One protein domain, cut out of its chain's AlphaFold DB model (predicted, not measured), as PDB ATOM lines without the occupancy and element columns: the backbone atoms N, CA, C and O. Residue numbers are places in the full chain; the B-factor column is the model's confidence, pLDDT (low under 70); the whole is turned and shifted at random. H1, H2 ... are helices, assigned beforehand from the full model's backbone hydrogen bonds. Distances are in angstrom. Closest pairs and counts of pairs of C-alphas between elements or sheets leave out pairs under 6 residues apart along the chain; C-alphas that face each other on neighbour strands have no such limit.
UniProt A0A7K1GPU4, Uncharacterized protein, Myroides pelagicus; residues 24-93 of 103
ATOM      1  N   GLN A  24     168.765 137.254 134.760       63.22
ATOM      2  CA  GLN A  24     168.401 136.803 133.427       63.22
ATOM      3  C   GLN A  24     167.606 137.913 132.745       63.22
ATOM      4  O   GLN A  24     166.398 138.057 132.934       63.22
ATOM      5  N   LEU A  25     168.331 138.762 132.022       67.62
ATOM      6  CA  LEU A  25     167.775 139.908 131.330       67.62
ATOM      7  C   LEU A  25     166.907 139.438 130.155       67.62
ATOM      8  O   LEU A  25     167.289 138.498 129.449       67.62
ATOM      9  N   PRO A  26     165.757 140.086 129.909       79.69
ATOM     10  CA  PRO A  26     165.209 141.224 130.647       79.69
ATOM     11  C   PRO A  26     164.478 140.777 131.923       79.69
ATOM     12  O   PRO A  26     163.801 139.740 131.921       79.69
ATOM     13  N   LEU A  27     164.589 141.583 132.988       90.00
ATOM     14  CA  LEU A  27     164.087 141.259 134.328       90.00
ATOM     15  C   LEU A  27     162.564 141.075 134.295       90.00
ATOM     16  O   LEU A  27     161.819 142.033 134.093       90.00
ATOM     17  N   LEU A  28     162.112 139.830 134.478       93.31
ATOM     18  CA  LEU A  28     160.693 139.491 134.544       93.31
ATOM     19  C   LEU A  28     160.078 140.033 135.828       93.31
ATOM     20  O   LEU A  28     160.538 139.710 136.922       93.31
ATOM     21  N   ILE A  29     159.006 140.802 135.672       95.19
ATOM     22  CA  ILE A  29     158.213 141.320 136.776       95.19
ATOM     23  C   ILE A  29     156.867 140.581 136.728       95.19
ATOM     24  O   ILE A  29     156.148 140.707 135.734       95.19
ATOM     25  N   PRO A  30     156.546 139.751 137.738       95.12
ATOM     26  CA  PRO A  30     155.291 139.010 137.770       95.12
ATOM     27  C   PRO A  30     154.086 139.947 137.757       95.12
ATOM     28  O   PRO A  30     154.047 140.916 138.509       95.12
ATOM     29  N   MET A  31     153.107 139.614 136.923       96.62
ATOM     30  CA  MET A  31     151.830 140.310 136.795       96.62
ATOM     31  C   MET A  31     150.714 139.272 136.835       96.62
ATOM     32  O   MET A  31     150.917 138.128 136.419       96.62
ATOM     33  N   GLU A  32     149.546 139.664 137.322       97.69
ATOM     34  CA  GLU A  32     148.366 138.798 137.362       97.69
ATOM     35  C   GLU A  32     147.642 138.795 136.010       97.69
ATOM     36  O   GLU A  32     147.280 137.743 135.486       97.69
ATOM     37  N   GLY A  33     147.468 139.983 135.433       96.81
ATOM     38  CA  GLY A  33     146.684 140.226 134.230       96.81
ATOM     39  C   GLY A  33     147.492 140.544 132.976       96.81
ATOM     40  O   GLY A  33     146.894 140.669 131.913       96.81
ATOM     41  N   ALA A  34     148.819 140.678 133.058       96.75
ATOM     42  CA  ALA A  34     149.687 140.853 131.890       96.75
ATOM     43  C   ALA A  34     150.668 139.693 131.725       96.75
ATOM     44  O   ALA A  34     151.183 139.127 132.687       96.75
ATOM     45  N   VAL A  35     151.005 139.391 130.474       96.00
ATOM     46  CA  VAL A  35     152.050 138.419 130.147       96.00
ATOM     47  C   VAL A  35     153.301 139.128 129.643       96.00
ATOM     48  O   VAL A  35     153.241 140.176 128.997       96.00
ATOM     49  N   ASN A  36     154.462 138.524 129.910       95.94
ATOM     50  CA  ASN A  36     155.764 139.026 129.469       95.94
ATOM     51  C   ASN A  36     156.085 140.468 129.907       95.94
ATOM     52  O   ASN A  36     156.856 141.131 129.212       95.94
ATOM     53  N   PHE A  37     155.551 140.926 131.045       97.69
ATOM     54  CA  PHE A  37     155.902 142.223 131.620       97.69
ATOM     55  C   PHE A  37     157.332 142.198 132.184       97.69
ATOM     56  O   PHE A  37     157.673 141.368 133.032       97.69
ATOM     57  N   ARG A  38     158.215 143.040 131.641       96.94
ATOM     58  CA  ARG A  38     159.654 143.022 131.947       96.94
ATOM     59  C   ARG A  38     160.245 144.419 131.945       96.94
ATOM     60  O   ARG A  38     159.873 145.233 131.102       96.94
ATOM     61  N   ASP A  39     161.238 144.634 132.797       96.38
ATOM     62  CA  ASP A  39     162.170 145.755 132.668       96.38
ATOM     63  C   ASP A  39     163.237 145.411 131.614       96.38
ATOM     64  O   ASP A  39     163.863 144.346 131.660       96.38
ATOM     65  N   VAL A  40     163.418 146.299 130.635       94.38
ATOM     66  CA  VAL A  40     164.372 146.144 129.521       94.38
ATOM     67  C   VAL A  40     165.791 146.581 129.922       94.38
ATOM     68  O   VAL A  40     166.734 146.431 129.147       94.38
ATOM     69  N   GLY A  41     165.979 147.121 131.126       94.19
ATOM     70  CA  GLY A  41     167.288 147.517 131.632       94.19
ATOM     71  C   GLY A  41     168.307 146.377 131.716       94.19
ATOM     72  O   GLY A  41     167.984 145.196 131.635       94.19
ATOM     73  N   GLY A  42     169.572 146.753 131.891       91.50
ATOM     74  CA  GLY A  42     170.684 145.835 132.142       91.50
ATOM     75  C   GLY A  42     171.479 145.400 130.909       91.50
ATOM     76  O   GLY A  42     172.633 145.002 131.071       91.50
ATOM     77  N   TYR A  43     170.918 145.501 129.695       91.06
ATOM     78  CA  TYR A  43     171.638 145.130 128.469       91.06
ATOM     79  C   TYR A  43     172.877 145.998 128.251       91.06
ATOM     80  O   TYR A  43     172.851 147.208 128.491       91.06
ATOM     81  N   ASP A  44     173.943 145.384 127.741       92.69
ATOM     82  CA  ASP A  44     175.129 146.107 127.299       92.69
ATOM     83  C   ASP A  44     174.868 146.821 125.968       92.69
ATOM     84  O   ASP A  44     174.269 146.277 125.039       92.69
ATOM     85  N   THR A  45     175.331 148.064 125.870       92.69
ATOM     86  CA  THR A  45     175.307 148.840 124.633       92.69
ATOM     87  C   THR A  45     176.579 148.584 123.828       92.69
ATOM     88  O   THR A  45     177.632 148.259 124.378       92.69
ATOM     89  N   SER A  46     176.537 148.843 122.519       96.25
ATOM     90  CA  SER A  46     177.722 148.779 121.643       96.25
ATOM     91  C   SER A  46     178.853 149.737 122.050       96.25
ATOM     92  O   SER A  46     179.980 149.598 121.590       96.25
ATOM     93  N   THR A  47     178.561 150.705 122.921       96.44
ATOM     94  CA  THR A  47     179.513 151.673 123.480       96.44
ATOM     95  C   THR A  47     180.037 151.280 124.865       96.44
ATOM     96  O   THR A  47     180.681 152.097 125.522       96.44
ATOM     97  N   GLY A  48     179.758 150.056 125.329       94.81
ATOM     98  CA  GLY A  48     180.223 149.541 126.622       94.81
ATOM     99  C   GLY A  48     179.497 150.124 127.838       94.81
ATOM    100  O   GLY A  48     180.004 150.036 128.955       94.81
ATOM    101  N   LYS A  49     178.329 150.751 127.644       95.38
ATOM    102  CA  LYS A  49     177.446 151.207 128.732       95.38
ATOM    103  C   LYS A  49     176.367 150.158 129.002       95.38
ATOM    104  O   LYS A  49     176.243 149.191 128.261       95.38
ATOM    105  N   LYS A  50     175.549 150.382 130.033       93.62
ATOM    106  CA  LYS A  50     174.362 149.568 130.329       93.62
ATOM    107  C   LYS A  50     173.082 150.367 130.137       93.62
ATOM    108  O   LYS A  50     173.037 151.555 130.470       93.62
ATOM    109  N   VAL A  51     172.042 149.717 129.621       93.69
ATOM    110  CA  VAL A  51     170.682 150.270 129.609       93.69
ATOM    111  C   VAL A  51     170.212 150.422 131.055       93.69
ATOM    112  O   VAL A  51     170.347 149.500 131.859       93.69
ATOM    113  N   LEU A  52     169.678 151.594 131.396       94.88
ATOM    114  CA  LEU A  52     169.169 151.867 132.738       94.88
ATOM    115  C   LEU A  52     167.914 151.030 133.022       94.88
ATOM    116  O   LEU A  52     167.012 150.974 132.187       94.88
ATOM    117  N   THR A  53     167.850 150.429 134.208       95.31
ATOM    118  CA  THR A  53     166.645 149.785 134.751       95.31
ATOM    119  C   THR A  53     165.628 150.823 135.218       95.31
ATOM    120  O   THR A  53     165.970 151.984 135.467       95.31
ATOM    121  N   GLY A  54     164.362 150.423 135.309       95.25
ATOM    122  CA  GLY A  54     163.258 151.271 135.760       95.25
ATOM    123  C   GLY A  54     162.903 152.400 134.791       95.25
ATOM    124  O   GLY A  54     162.302 153.389 135.202       95.25
ATOM    125  N   ARG A  55     163.328 152.306 133.523       95.12
ATOM    126  CA  ARG A  55     163.106 153.354 132.508       95.12
ATOM    127  C   ARG A  55     162.194 152.921 131.375       95.12
ATOM    128  O   ARG A  55     161.391 153.730 130.926       95.12
ATOM    129  N   ILE A  56     162.347 151.692 130.890       95.81
ATOM    130  CA  ILE A  56     161.562 151.151 129.780       95.81
ATOM    131  C   ILE A  56     161.111 149.751 130.164       95.81
ATOM    132  O   ILE A  56     161.929 148.881 130.468       95.81
ATOM    133  N   PHE A  57     159.805 149.547 130.089       96.94
ATOM    134  CA  PHE A  57     159.167 148.262 130.305       96.94
ATOM    135  C   PHE A  57     158.555 147.776 128.996       96.94
ATOM    136  O   PHE A  57     158.265 148.566 128.096       96.94
ATOM    137  N   ARG A  58     158.365 146.465 128.882       96.94
ATOM    138  CA  ARG A  58     157.630 145.851 127.772       96.94
ATOM    139  C   ARG A  58     156.668 144.802 128.300       96.94
ATOM    140  O   ARG A  58     156.985 144.160 129.295       96.94
ATOM    141  N   SER A  59     155.582 144.561 127.580       97.50
ATOM    142  CA  SER A  59     154.637 143.465 127.811       97.50
ATOM    143  C   SER A  59     153.976 143.027 126.507       97.50
ATOM    144  O   SER A  59     154.300 143.545 125.438       97.50
ATOM    145  N   ALA A  60     153.080 142.043 126.587       96.62
ATOM    146  CA  ALA A  60     151.988 141.926 125.622       96.62
ATOM    147  C   ALA A  60     150.904 142.990 125.913       96.62
ATOM    148  O   ALA A  60     151.195 144.006 126.548       96.62
ATOM    149  N   GLU A  61     149.668 142.753 125.471       96.44
ATOM    150  CA  GLU A  61     148.534 143.614 125.817       96.44
ATOM    151  C   GLU A  61     148.314 143.734 127.333       96.44
ATOM    152  O   GLU A  61     148.693 142.855 128.116       96.44
ATOM    153  N   ILE A  62     147.676 144.834 127.735       97.56
ATOM    154  CA  ILE A  62     147.389 145.172 129.135       97.56
ATOM    155  C   ILE A  62     145.891 145.441 129.359       97.56
ATOM    156  O   ILE A  62     145.481 146.135 130.288       97.56
ATOM    157  N   SER A  63     145.036 144.871 128.515       97.69
ATOM    158  CA  SER A  63     143.577 144.986 128.628       97.69
ATOM    159  C   SER A  63     143.009 144.221 129.837       97.69
ATOM    160  O   SER A  63     141.939 144.539 130.365       97.69
ATOM    161  N   THR A  64     143.752 143.236 130.345       97.88
ATOM    162  CA  THR A  64     143.338 142.333 131.428       97.88
ATOM    163  C   THR A  64     144.001 142.604 132.778       97.88
ATOM    164  O   THR A  64     143.830 141.792 133.682       97.88
ATOM    165  N   LEU A  65     144.682 143.744 132.966       98.00
ATOM    166  CA  LEU A  65     145.331 144.073 134.244       98.00
ATOM    167  C   LEU A  65     144.372 143.982 135.440       98.00
ATOM    168  O   LEU A  65     143.229 144.465 135.388       98.00
ATOM    169  N   ALA A  66     144.872 143.379 136.517       97.94
ATOM    170  CA  ALA A  66     144.225 143.345 137.819       97.94
ATOM    171  C   ALA A  66     144.504 144.632 138.616       97.94
ATOM    172  O   ALA A  66     145.365 145.440 138.270       97.94
ATOM    173  N   ALA A  67     143.804 144.828 139.737       97.00
ATOM    174  CA  ALA A  67     144.004 146.010 140.583       97.00
ATOM    175  C   ALA A  67     145.443 146.114 141.129       97.00
ATOM    176  O   ALA A  67     146.006 147.206 141.201       97.00
ATOM    177  N   ASN A  68     146.056 144.974 141.467       97.44
ATOM    178  CA  ASN A  68     147.441 144.928 141.939       97.44
ATOM    179  C   ASN A  68     148.442 145.281 140.835       97.44
ATOM    180  O   ASN A  68     149.439 145.941 141.115       97.44
ATOM    181  N   ASP A  69     148.153 144.905 139.589       97.81
ATOM    182  CA  ASP A  69     148.972 145.278 138.439       97.81
ATOM    183  C   ASP A  69     148.938 146.793 138.209       97.81
ATOM    184  O   ASP A  69     149.978 147.414 138.016       97.81
ATOM    185  N   LEU A  70     147.755 147.413 138.286       97.38
ATOM    186  CA  LEU A  70     147.609 148.869 138.147       97.38
ATOM    187  C   LEU A  70     148.365 149.619 139.248       97.38
ATOM    188  O   LEU A  70     149.051 150.604 138.969       97.38
ATOM    189  N   LYS A  71     148.298 149.119 140.488       96.69
ATOM    190  CA  LYS A  71     149.107 149.643 141.591       96.69
ATOM    191  C   LYS A  71     150.601 149.491 141.300       96.69
ATOM    192  O   LYS A  71     151.359 150.424 141.548       96.69
ATOM    193  N   LEU A  72     151.026 148.351 140.756       96.56
ATOM    194  CA  LEU A  72     152.423 148.139 140.393       96.56
ATOM    195  C   LEU A  72     152.883 149.131 139.321       96.56
ATOM    196  O   LEU A  72     153.949 149.719 139.475       96.56
ATOM    197  N   LEU A  73     152.088 149.369 138.272       96.75
ATOM    198  CA  LEU A  73     152.422 150.370 137.250       96.75
ATOM    199  C   LEU A  73     152.571 151.774 137.853       96.75
ATOM    200  O   LEU A  73     153.511 152.494 137.507       96.75
ATOM    201  N   HIS A  74     151.687 152.139 138.787       95.81
ATOM    202  CA  HIS A  74     151.778 153.393 139.533       95.81
ATOM    203  C   HIS A  74     153.063 153.467 140.378       95.81
ATOM    204  O   HIS A  74     153.792 154.453 140.296       95.81
ATOM    205  N   ASP A  75     153.386 152.422 141.148       95.81
ATOM    206  CA  ASP A  75     154.591 152.370 141.991       95.81
ATOM    207  C   ASP A  75     155.891 152.382 141.154       95.81
ATOM    208  O   ASP A  75     156.917 152.920 141.580       95.81
ATOM    209  N   LEU A  76     155.848 151.833 139.934       95.62
ATOM    210  CA  LEU A  76     156.922 151.914 138.936       95.62
ATOM    211  C   LEU A  76     156.989 153.281 138.231       95.62
ATOM    212  O   LEU A  76     157.892 153.496 137.424       95.62
ATOM    213  N   HIS A  77     156.079 154.207 138.547       95.25
ATOM    214  CA  HIS A  77     155.974 155.544 137.957       95.25
ATOM    215  C   HIS A  77     155.805 155.522 136.430       95.25
ATOM    216  O   HIS A  77     156.329 156.383 135.720       95.25
ATOM    217  N   ILE A  78     155.071 154.538 135.908       95.56
ATOM    218  CA  ILE A  78     154.752 154.470 134.481       95.56
ATOM    219  C   ILE A  78     153.658 155.495 134.182       95.56
ATOM    220  O   ILE A  78     152.540 155.389 134.676       95.56
ATOM    221  N   THR A  79     153.997 156.499 133.374       95.56
ATOM    222  CA  THR A  79     153.087 157.594 132.991       95.56
ATOM    223  C   THR A  79     152.641 157.529 131.535       95.56
ATOM    224  O   THR A  79     151.769 158.290 131.131       95.56
ATOM    225  N   SER A  80     153.267 156.679 130.724       96.06
ATOM    226  CA  SER A  80     153.053 156.650 129.277       96.06
ATOM    227  C   SER A  80     153.126 155.222 128.759       96.06
ATOM    228  O   SER A  80     154.038 154.478 129.133       96.06
ATOM    229  N   VAL A  81     152.191 154.861 127.884       96.75
ATOM    230  CA  VAL A  81     152.130 153.563 127.207       96.75
ATOM    231  C   VAL A  81     152.146 153.795 125.704       96.75
ATOM    232  O   VAL A  81     151.400 154.614 125.192       96.75
ATOM    233  N   ILE A  82     153.014 153.074 124.996       97.25
ATOM    234  CA  ILE A  82     153.045 153.089 123.532       97.25
ATOM    235  C   ILE A  82     152.424 151.779 123.058       97.25
ATOM    236  O   ILE A  82     153.061 150.728 123.144       97.25
ATOM    237  N   ASP A  83     151.187 151.852 122.574       96.81
ATOM    238  CA  ASP A  83     150.483 150.698 122.024       96.81
ATOM    239  C   ASP A  83     150.872 150.486 120.551       96.81
ATOM    240  O   ASP A  83     150.602 151.317 119.684       96.81
ATOM    241  N   PHE A  84     151.547 149.370 120.267       97.12
ATOM    242  CA  PHE A  84     151.961 148.996 118.911       97.12
ATOM    243  C   PHE A  84     150.918 148.154 118.162       97.12
ATOM    244  O   PHE A  84     151.178 147.733 117.030       97.12
ATOM    245  N   ARG A  85     149.765 147.865 118.775       96.88
ATOM    246  CA  ARG A  85     148.699 147.080 118.147       96.88
ATOM    247  C   ARG A  85     148.002 147.880 117.046       96.88
ATOM    248  O   ARG A  85     148.026 149.108 117.005       96.88
ATOM    249  N   GLY A  86     147.359 147.166 116.124       97.56
ATOM    250  CA  GLY A  86     146.488 147.797 115.133       97.56
ATOM    251  C   GLY A  86     145.235 148.380 115.788       97.56
ATOM    252  O   GLY A  86     144.776 147.873 116.809       97.56
ATOM    253  N   THR A  87     144.627 149.393 115.165       97.50
ATOM    254  CA  THR A  87     143.440 150.083 115.707       97.50
ATOM    255  C   THR A  87     142.312 149.119 116.084       97.50
ATOM    256  O   THR A  87     141.799 149.182 117.193       97.50
ATOM    257  N   ALA A  88     141.987 148.159 115.213       98.06
ATOM    258  CA  ALA A  88     140.935 147.172 115.473       98.06
ATOM    259  C   ALA A  88     141.261 146.216 116.638       98.06
ATOM    260  O   ALA A  88     140.355 145.733 117.316       98.06
ATOM    261  N   GLU A  89     142.542 145.914 116.868       97.75
ATOM    262  CA  GLU A  89     142.969 145.069 117.987       97.75
ATOM    263  C   GLU A  89     142.871 145.843 119.311       97.75
ATOM    264  O   GLU A  89     142.299 145.328 120.271       97.75
ATOM    265  N   ALA A  90     143.323 147.102 119.326       97.25
ATOM    266  CA  ALA A  90     143.239 147.987 120.486       97.25
ATOM    267  C   ALA A  90     141.787 148.335 120.868       97.25
ATOM    268  O   ALA A  90     141.436 148.310 122.044       97.25
ATOM    269  N   GLU A  91     140.906 148.585 119.893       97.19
ATOM    270  CA  GLU A  91     139.477 148.832 120.150       97.19
ATOM    271  C   GLU A  91     138.773 147.611 120.759       97.19
ATOM    272  O   GLU A  91     137.891 147.749 121.611       97.19
ATOM    273  N   LYS A  92     139.161 146.401 120.338       98.19
ATOM    274  CA  LYS A  92     138.600 145.149 120.861       98.19
ATOM    275  C   LYS A  92     139.070 144.854 122.288       98.19
ATOM    276  O   LYS A  92     138.343 144.204 123.040       98.19
ATOM    277  N   ALA A  93     140.274 145.292 122.639       97.25
ATOM    278  CA  ALA A  93     140.912 145.019 123.917       97.25
ATOM    279  C   ALA A  93     141.601 146.288 124.455       97.25
ATOM    280  O   ALA A  93     142.831 146.364 124.443       97.25
TER     281      ALA A  93
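This is residues 24 to 93 of the 103 residues of an uncharacterized protein of Myroides pelagicus (UniProt A0A7K1GPU4). Little regular structure is present: a long looping stretch, residues 24 to 66, makes much of an elongated body, with the turn round Gly 48 at one end and the short helix H2 at the other. Helix H1 is the longest helix, and short antiparallel pairings join 27 to 28 with 38 to 39, and 38 to 39 with 57 to 58. The printed part has 70 residues with two named helices, H1 then H2, and no named strand; it is all helix by class, though only 15 residues are in named elements. It is only just loose, close to compact, with a radius of gyration of the C-alphas of 13.6 A and spans of 42 by 27 by 22 A.

H1, residues 67 to 75, and H2, residues 87 to 92, are apart. Every O i to N i+4 pair is within hydrogen-bond range in H1 and H2.

H1 is 12.4 A long, from C-alpha 67 at (144.004, 146.010, 140.583). H2 is 8.6 A long and ends at C-alpha 92 at (138.600, 145.149, 120.861).

The C-alphas farthest apart, Gly 48 and Lys 92, are 42.2 A apart. The printed part has no cut, and the link from H1 to H2 is long, 11 residues. Residues 24 to 25 are under 70 in pLDDT.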